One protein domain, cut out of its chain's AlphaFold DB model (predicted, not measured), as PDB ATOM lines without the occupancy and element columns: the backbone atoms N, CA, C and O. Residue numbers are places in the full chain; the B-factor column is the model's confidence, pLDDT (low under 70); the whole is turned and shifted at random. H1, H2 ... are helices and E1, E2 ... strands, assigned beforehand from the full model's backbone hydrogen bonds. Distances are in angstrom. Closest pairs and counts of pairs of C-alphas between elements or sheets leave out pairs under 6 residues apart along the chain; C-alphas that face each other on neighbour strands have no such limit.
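AT A GLANCE: This is residues 3 to 64 of the 65 residues of an uncharacterized protein of Streptomyces sp. Sge12 (UniProt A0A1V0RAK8). A long two-stranded hairpin, E1 and E2, makes one side of a loose frame, and two helices set as a corner, H1 and H2, make another, with H2 passing the hairpin chiefly on the E1 side. From the far end of E2 an unnamed stretch, residues 26 to 38, leads back to H1, and its residues 28 to 33 stick out free. The 62 printed residues include two named strands and two named helices in the order E1 E2 H1 H2; the sheet, E1 - E2, is antiparallel and the class is mixed, helices and strands. The whole is only just loose, close to compact, with a radius of gyration of the C-alphas of 12.9 A and spans of 33 by 29 by 22 A.

HOW THE PARTS SIT: E1, residues 3 to 11, and E2, residues 16 to 25, form an antiparallel hairpin at 151 degrees. N 5 and O 22 are 2.9 A apart and N 18 and O 9 2.9 A, both within hydrogen-bond range. E2 bends by 57 degrees at residue 21. H1, residues 39 to 46, is apart from E1. H2, residues 49 to 62, touches H1 only at the corner, with its residues 51 to 55 alone; the closest C-alphas are those of Val 45 and Leu 52, 5.1 A. H1 and H2 run opposite ways at a steep tilt of 67 degrees, only just short of about perpendicular. The closest C-alphas of E1 and H2 are those of Trp 10 and Ile 53, 7.0 A. E2 and H2 are near each other, with 5 pairs of C-alphas within 10 A. In H1 and H2 every O i to N i+4 pair is within hydrogen-bond range.

IN THESE COORDINATES: E1 begins at C-alpha 3 (163.834, 128.098, 176.141) and is 25.1 A long; E2 is 26.8 A. H1 is 10.4 A long, from C-alpha 39 (163.815, 139.881, 153.675). H2 is 20.2 A long and ends at C-alpha 62 (170.937, 157.398, 162.082).

THE WHOLE: The C-alphas of Glu 3 and Arg 64, the two farthest apart, are 34.7 A apart. The printed part has no cut. The link from E2 to H1 is long, 13 residues; those from E1 to E2 and from H1 to H2 are tight. Mean pLDDT of the printed part is 88.9, and residue 64 is under 70.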
ATOM      1  N   GLU A   3     162.940 128.412 177.254       93.81
ATOM      2  CA  GLU A   3     163.834 128.098 176.141       93.81
ATOM      3  C   GLU A   3     165.221 128.669 176.413       93.81
ATOM      4  O   GLU A   3     165.359 129.704 177.065       93.81
ATOM      5  N   ARG A   4     166.253 127.960 175.944       94.12
ATOM      6  CA  ARG A   4     167.638 128.427 175.998       94.12
ATOM      7  C   ARG A   4     167.917 129.202 174.722       94.12
ATOM      8  O   ARG A   4     167.902 128.619 173.642       94.12
ATOM      9  N   CYS A   5     168.173 130.490 174.866       91.38
ATOM     10  CA  CYS A   5     168.503 131.388 173.769       91.38
ATOM     11  C   CYS A   5     169.908 131.959 173.980       91.38
ATOM     12  O   CYS A   5     170.438 131.931 175.092       91.38
ATOM     13  N   ILE A   6     170.496 132.507 172.922       89.56
ATOM     14  CA  ILE A   6     171.690 133.346 173.026       89.56
ATOM     15  C   ILE A   6     171.224 134.803 173.012       89.56
ATOM     16  O   ILE A   6     170.625 135.262 172.044       89.56
ATOM     17  N   GLY A   7     171.444 135.504 174.121       90.06
ATOM     18  CA  GLY A   7     171.219 136.937 174.241       90.06
ATOM     19  C   GLY A   7     172.480 137.686 173.838       90.06
ATOM     20  O   GLY A   7     173.552 137.421 174.383       90.06
ATOM     21  N   LEU A   8     172.343 138.617 172.899       88.69
ATOM     22  CA  LEU A   8     173.432 139.458 172.412       88.69
ATOM     23  C   LEU A   8     173.280 140.873 172.963       88.69
ATOM     24  O   LEU A   8     172.181 141.429 172.959       88.69
ATOM     25  N   ALA A   9     174.382 141.459 173.421       89.00
ATOM     26  CA  ALA A   9     174.443 142.845 173.856       89.00
ATOM     27  C   ALA A   9     175.565 143.577 173.119       89.00
ATOM     28  O   ALA A   9     176.670 143.058 172.960       89.00
ATOM     29  N   TRP A  10     175.261 144.797 172.682       88.31
ATOM     30  CA  TRP A  10     176.177 145.680 171.978       88.31
ATOM     31  C   TRP A  10     176.119 147.081 172.587       88.31
ATOM     32  O   TRP A  10     175.036 147.646 172.743       88.31
ATOM     33  N   CYS A  11     177.280 147.653 172.909       88.56
ATOM     34  CA  CYS A  11     177.397 149.046 173.327       88.56
ATOM     35  C   CYS A  11     178.148 149.847 172.262       88.56
ATOM     36  O   CYS A  11     179.365 149.727 172.136       88.56
ATOM     37  N   SER A  12     177.436 150.714 171.539       85.00
ATOM     38  CA  SER A  12     178.017 151.552 170.482       85.00
ATOM     39  C   SER A  12     179.050 152.561 171.003       85.00
ATOM     40  O   SER A  12     179.996 152.882 170.288       85.00
ATOM     41  N   THR A  13     178.909 153.025 172.251       87.81
ATOM     42  CA  THR A  13     179.860 153.943 172.902       87.81
ATOM     43  C   THR A  13     181.141 153.225 173.324       87.81
ATOM     44  O   THR A  13     182.232 153.657 172.970       87.81
ATOM     45  N   CYS A  14     181.021 152.114 174.058       90.81
ATOM     46  CA  CYS A  14     182.181 151.371 174.562       90.81
ATOM     47  C   CYS A  14     182.817 150.461 173.506       90.81
ATOM     48  O   CYS A  14     183.913 149.959 173.726       90.81
ATOM     49  N   ARG A  15     182.127 150.217 172.385       87.31
ATOM     50  CA  ARG A  15     182.508 149.257 171.341       87.31
ATOM     51  C   ARG A  15     182.634 147.813 171.845       87.31
ATOM     52  O   ARG A  15     183.415 147.034 171.306       87.31
ATOM     53  N   ILE A  16     181.860 147.455 172.869       89.19
ATOM     54  CA  ILE A  16     181.888 146.126 173.494       89.19
ATOM     55  C   ILE A  16     180.690 145.309 173.021       89.19
ATOM     56  O   ILE A  16     179.547 145.769 173.086       89.19
ATOM     57  N   TYR A  17     180.977 144.081 172.599       88.50
ATOM     58  CA  TYR A  17     180.005 143.050 172.258       88.50
ATOM     59  C   TYR A  17     180.097 141.889 173.252       88.50
ATOM     60  O   TYR A  17     181.195 141.486 173.633       88.50
ATOM     61  N   SER A  18     178.954 141.333 173.649       90.44
ATOM     62  CA  SER A  18     178.897 140.128 174.478       90.44
ATOM     63  C   SER A  18     177.709 139.248 174.098       90.44
ATOM     64  O   SER A  18     176.591 139.754 173.984       90.44
ATOM     65  N   GLY A  19     177.938 137.941 173.980       90.88
ATOM     66  CA  GLY A  19     176.892 136.930 173.839       90.88
ATOM     67  C   GLY A  19     176.831 136.040 175.078       90.88
ATOM     68  O   GLY A  19     177.860 135.543 175.524       90.88
ATOM     69  N   ASN A  20     175.638 135.839 175.637       93.69
ATOM     70  CA  ASN A  20     175.423 135.007 176.822       93.69
ATOM     71  C   ASN A  20     174.209 134.095 176.646       93.69
ATOM     72  O   ASN A  20     173.226 134.464 176.003       93.69
ATOM     73  N   MET A  21     174.237 132.912 177.262       95.19
ATOM     74  CA  MET A  21     173.049 132.061 177.323       95.19
ATOM     75  C   MET A  21     172.007 132.690 178.252       95.19
ATOM     76  O   MET A  21     172.302 133.022 179.399       95.19
ATOM     77  N   VAL A  22     170.779 132.827 177.762       94.19
ATOM     78  CA  VAL A  22     169.640 133.379 178.503       94.19
ATOM     79  C   VAL A  22     168.457 132.419 178.455       94.19
ATOM     80  O   VAL A  22     168.291 131.651 177.506       94.19
ATOM     81  N   TYR A  23     167.618 132.466 179.488       94.75
ATOM     82  CA  TYR A  23     166.420 131.637 179.590       94.75
ATOM     83  C   TYR A  23     165.179 132.481 179.316       94.75
ATOM     84  O   TYR A  23     164.812 133.342 180.118       94.75
ATOM     85  N   VAL A  24     164.513 132.232 178.191       93.38
ATOM     86  CA  VAL A  24     163.318 132.981 177.787       93.38
ATOM     87  C   VAL A  24     162.068 132.176 178.149       93.38
ATOM     88  O   VAL A  24     161.969 131.002 177.786       93.38
ATOM     89  N   PRO A  25     161.093 132.742 178.886       95.88
ATOM     90  CA  PRO A  25     159.829 132.057 179.134       95.88
ATOM     91  C   PRO A  25     159.105 131.774 177.814       95.88
ATOM     92  O   PRO A  25     158.878 132.698 177.042       95.88
ATOM     93  N   ARG A  26     158.642 130.539 177.587       91.94
ATOM     94  CA  ARG A  26     157.962 130.157 176.327       91.94
ATOM     95  C   ARG A  26     156.720 130.980 175.984       91.94
ATOM     96  O   ARG A  26     156.350 131.098 174.828       91.94
ATOM     97  N   LYS A  27     156.042 131.515 177.002       94.56
ATOM     98  CA  LYS A  27     154.843 132.350 176.828       94.56
ATOM     99  C   LYS A  27     155.176 133.824 176.577       94.56
ATOM    100  O   LYS A  27     154.266 134.624 176.391       94.56
ATOM    101  N   ARG A  28     156.456 134.207 176.639       92.56
ATOM    102  CA  ARG A  28     156.887 135.586 176.432       92.56
ATOM    103  C   ARG A  28     157.051 135.836 174.940       92.56
ATOM    104  O   ARG A  28     157.909 135.238 174.304       92.56
ATOM    105  N   VAL A  29     156.256 136.758 174.416       90.31
ATOM    106  CA  VAL A  29     156.431 137.284 173.061       90.31
ATOM    107  C   VAL A  29     157.570 138.302 173.092       90.31
ATOM    108  O   VAL A  29     157.554 139.228 173.906       90.31
ATOM    109  N   LEU A  30     158.582 138.101 172.249       88.94
ATOM    110  CA  LEU A  30     159.683 139.045 172.067       88.94
ATOM    111  C   LEU A  30     159.409 139.915 170.843       88.94
ATOM    112  O   LEU A  30     158.901 139.432 169.832       88.94
ATOM    113  N   VAL A  31     159.748 141.199 170.944       89.12
ATOM    114  CA  VAL A  31     159.673 142.129 169.814       89.12
ATOM    115  C   VAL A  31     160.787 141.782 168.833       89.12
ATOM    116  O   VAL A  31     161.962 141.781 169.201       89.12
ATOM    117  N   ASP A  32     160.418 141.504 167.587       86.75
ATOM    118  CA  ASP A  32     161.371 141.283 166.505       86.75
ATOM    119  C   ASP A  32     161.763 142.626 165.877       86.75
ATOM    120  O   ASP A  32     161.080 143.153 165.001       86.75
ATOM    121  N   LEU A  33     162.878 143.188 166.343       82.75
ATOM    122  CA  LEU A  33     163.407 144.462 165.844       82.75
ATOM    123  C   LEU A  33     163.860 144.399 164.375       82.75
ATOM    124  O   LEU A  33     164.025 145.441 163.749       82.75
ATOM    125  N   LEU A  34     164.050 143.199 163.818       86.62
ATOM    126  CA  LEU A  34     164.410 142.995 162.416       86.62
ATOM    127  C   LEU A  34     163.176 142.750 161.534       86.62
ATOM    128  O   LEU A  34     163.322 142.583 160.324       86.62
ATOM    129  N   ALA A  35     161.964 142.723 162.103       88.12
ATOM    130  CA  ALA A  35     160.731 142.482 161.354       88.12
ATOM    131  C   ALA A  35     160.409 143.587 160.340       88.12
ATOM    132  O   ALA A  35     159.739 143.317 159.349       88.12
ATOM    133  N   SER A  36     160.888 144.812 160.565       88.19
ATOM    134  CA  SER A  36     160.718 145.930 159.631       88.19
ATOM    135  C   SER A  36     161.690 145.891 158.449       88.19
ATOM    136  O   SER A  36     161.537 146.680 157.517       88.19
ATOM    137  N   LEU A  37     162.693 145.007 158.470       89.56
ATOM    138  CA  LEU A  37     163.682 144.921 157.404       89.56
ATOM    139  C   LEU A  37     163.146 144.155 156.189       89.56
ATOM    140  O   LEU A  37     162.465 143.138 156.355       89.56
ATOM    141  N   PRO A  38     163.538 144.560 154.966       92.81
ATOM    142  CA  PRO A  38     163.361 143.734 153.780       92.81
ATOM    143  C   PRO A  38     163.974 142.335 153.984       92.81
ATOM    144  O   PRO A  38     165.046 142.231 154.595       92.81
ATOM    145  N   PRO A  39     163.360 141.257 153.452       91.25
ATOM    146  CA  PRO A  39     163.815 139.881 153.675       91.25
ATOM    147  C   PRO A  39     165.298 139.651 153.361       91.25
ATOM    148  O   PRO A  39     166.017 139.072 154.171       91.25
ATOM    149  N   GLU A  40     165.788 140.180 152.238       91.56
ATOM    150  CA  GLU A  40     167.191 140.048 151.828       91.56
ATOM    151  C   GLU A  40     168.156 140.702 152.825       91.56
ATOM    152  O   GLU A  40     169.204 140.147 153.160       91.56
ATOM    153  N   GLN A  41     167.782 141.872 153.351       89.94
ATOM    154  CA  GLN A  41     168.578 142.582 154.346       89.94
ATOM    155  C   GLN A  41     168.559 141.844 155.684       89.94
ATOM    156  O   GLN A  41     169.600 141.705 156.325       89.94
ATOM    157  N   ARG A  42     167.394 141.330 156.090       91.56
ATOM    158  CA  ARG A  42     167.254 140.511 157.295       91.56
ATOM    159  C   ARG A  42     168.125 139.260 157.216       91.56
ATOM    160  O   ARG A  42     168.865 138.981 158.155       91.56
ATOM    161  N   GLU A  43     168.087 138.533 156.104       91.19
ATOM    162  CA  GLU A  43     168.966 137.384 155.888       91.19
ATOM    163  C   GLU A  43     170.439 137.782 155.928       91.19
ATOM    164  O   GLU A  43     171.247 137.111 156.568       91.19
ATOM    165  N   TRP A  44     170.803 138.881 155.265       89.94
ATOM    166  CA  TRP A  44     172.179 139.362 155.250       89.94
ATOM    167  C   TRP A  44     172.702 139.658 156.661       89.94
ATOM    168  O   TRP A  44     173.831 139.262 156.968       89.94
ATOM    169  N   VAL A  45     171.876 140.291 157.507       90.69
ATOM    170  CA  VAL A  45     172.170 140.588 158.919       90.69
ATOM    171  C   VAL A  45     172.307 139.301 159.734       90.69
ATOM    172  O   VAL A  45     173.263 139.151 160.489       90.69
ATOM    173  N   LEU A  46     171.390 138.346 159.561       87.69
ATOM    174  CA  LEU A  46     171.354 137.109 160.351       87.69
ATOM    175  C   LEU A  46     172.441 136.090 159.968       87.69
ATOM    176  O   LEU A  46     172.694 135.157 160.725       87.69
ATOM    177  N   ARG A  47     173.112 136.259 158.822       89.50
ATOM    178  CA  ARG A  47     174.207 135.375 158.377       89.50
ATOM    179  C   ARG A  47     175.493 135.511 159.199       89.50
ATOM    180  O   ARG A  47     176.356 134.644 159.087       89.50
ATOM    181  N   SER A  48     175.679 136.592 159.958       88.19
ATOM    182  CA  SER A  48     176.908 136.823 160.727       88.19
ATOM    183  C   SER A  48     176.685 137.793 161.882       88.19
ATOM    184  O   SER A  48     176.126 138.871 161.694       88.19
ATOM    185  N   GLU A  49     177.211 137.456 163.061       86.56
ATOM    186  CA  GLU A  49     177.172 138.341 164.233       86.56
ATOM    187  C   GLU A  49     177.849 139.694 163.966       86.56
ATOM    188  O   GLU A  49     177.322 140.735 164.352       86.56
ATOM    189  N   THR A  50     178.964 139.714 163.228       88.31
ATOM    190  CA  THR A  50     179.649 140.962 162.852       88.31
ATOM    191  C   THR A  50     178.735 141.886 162.048       88.31
ATOM    192  O   THR A  50     178.676 143.084 162.316       88.31
ATOM    193  N   ARG A  51     177.956 141.333 161.107       90.38
ATOM    194  CA  ARG A  51     177.005 142.110 160.294       90.38
ATOM    195  C   ARG A  51     175.846 142.652 161.118       90.38
ATOM    196  O   ARG A  51     175.380 143.760 160.857       90.38
ATOM    197  N   LEU A  52     175.394 141.897 162.119       89.19
ATOM    198  CA  LEU A  52     174.408 142.377 163.082       89.19
ATOM    199  C   LEU A  52     174.941 143.574 163.872       89.19
ATOM    200  O   LEU A  52     174.239 144.576 163.986       89.19
ATOM    201  N   ILE A  53     176.184 143.516 164.351       88.69
ATOM    202  CA  ILE A  53     176.808 144.639 165.064       88.69
ATOM    203  C   ILE A  53     176.926 145.869 164.151       88.69
ATOM    204  O   ILE A  53     176.503 146.957 164.537       88.69
ATOM    205  N   GLU A  54     177.422 145.701 162.922       88.94
ATOM    206  CA  GLU A  54     177.524 146.789 161.935       88.94
ATOM    207  C   GLU A  54     176.167 147.422 161.605       88.94
ATOM    208  O   GLU A  54     176.056 148.634 161.401       88.94
ATOM    209  N   PHE A  55     175.115 146.605 161.526       88.56
ATOM    210  CA  PHE A  55     173.753 147.080 161.323       88.56
ATOM    211  C   PHE A  55     173.256 147.908 162.518       88.56
ATOM    212  O   PHE A  55     172.775 149.024 162.320       88.56
ATOM    213  N   LEU A  56     173.428 147.406 163.744       87.19
ATOM    214  CA  LEU A  56     173.030 148.111 164.969       87.19
ATOM    215  C   LEU A  56     173.797 149.429 165.145       87.19
ATOM    216  O   LEU A  56     173.218 150.440 165.539       87.19
ATOM    217  N   ASP A  57     175.087 149.449 164.810       87.88
ATOM    218  CA  ASP A  57     175.897 150.666 164.833       87.88
ATOM    219  C   ASP A  57     175.375 151.747 163.894       87.88
ATOM    220  O   ASP A  57     175.332 152.919 164.273       87.88
ATOM    221  N   ARG A  58     174.984 151.367 162.672       87.12
ATOM    222  CA  ARG A  58     174.396 152.308 161.715       87.12
ATOM    223  C   ARG A  58     173.082 152.872 162.235       87.12
ATOM    224  O   ARG A  58     172.945 154.087 162.272       87.12
ATOM    225  N   GLN A  59     172.188 152.030 162.757       85.44
ATOM    226  CA  GLN A  59     170.921 152.503 163.326       85.44
ATOM    227  C   GLN A  59     171.114 153.504 164.472       85.44
ATOM    228  O   GLN A  59     170.389 154.490 164.553       85.44
ATOM    229  N   VAL A  60     172.099 153.288 165.352       85.44
ATOM    230  CA  VAL A  60     172.391 154.245 166.431       85.44
ATOM    231  C   VAL A  60     172.909 155.577 165.883       85.44
ATOM    232  O   VAL A  60     172.634 156.617 166.477       85.44
ATOM    233  N   ARG A  61     173.669 155.570 164.781       82.44
ATOM    234  CA  ARG A  61     174.125 156.805 164.126       82.44
ATOM    235  C   ARG A  61     172.960 157.544 163.478       82.44
ATOM    236  O   ARG A  61     172.832 158.739 163.710       82.44
ATOM    237  N   ASP A  62     172.102 156.826 162.763       82.38
ATOM    238  CA  ASP A  62     170.937 157.398 162.082       82.38
ATOM    239  C   ASP A  62     169.918 157.970 163.080       82.38
ATOM    240  O   ASP A  62     169.309 158.994 162.814       82.38
ATOM    241  N   ALA A  63     169.770 157.361 164.261       74.75
ATOM    242  CA  ALA A  63     168.888 157.862 165.320       74.75
ATOM    243  C   ALA A  63     169.446 159.075 166.094       74.75
ATOM    244  O   ALA A  63     168.726 159.667 166.896       74.75
ATOM    245  N   ARG A  64     170.737 159.399 165.934       66.75
ATOM    246  CA  ARG A  64     171.395 160.555 166.575       66.75
ATOM    247  C   ARG A  64     171.506 161.772 165.648       66.75
ATOM    248  O   ARG A  64     171.908 162.827 166.140       66.75
TER     249      ARG A  64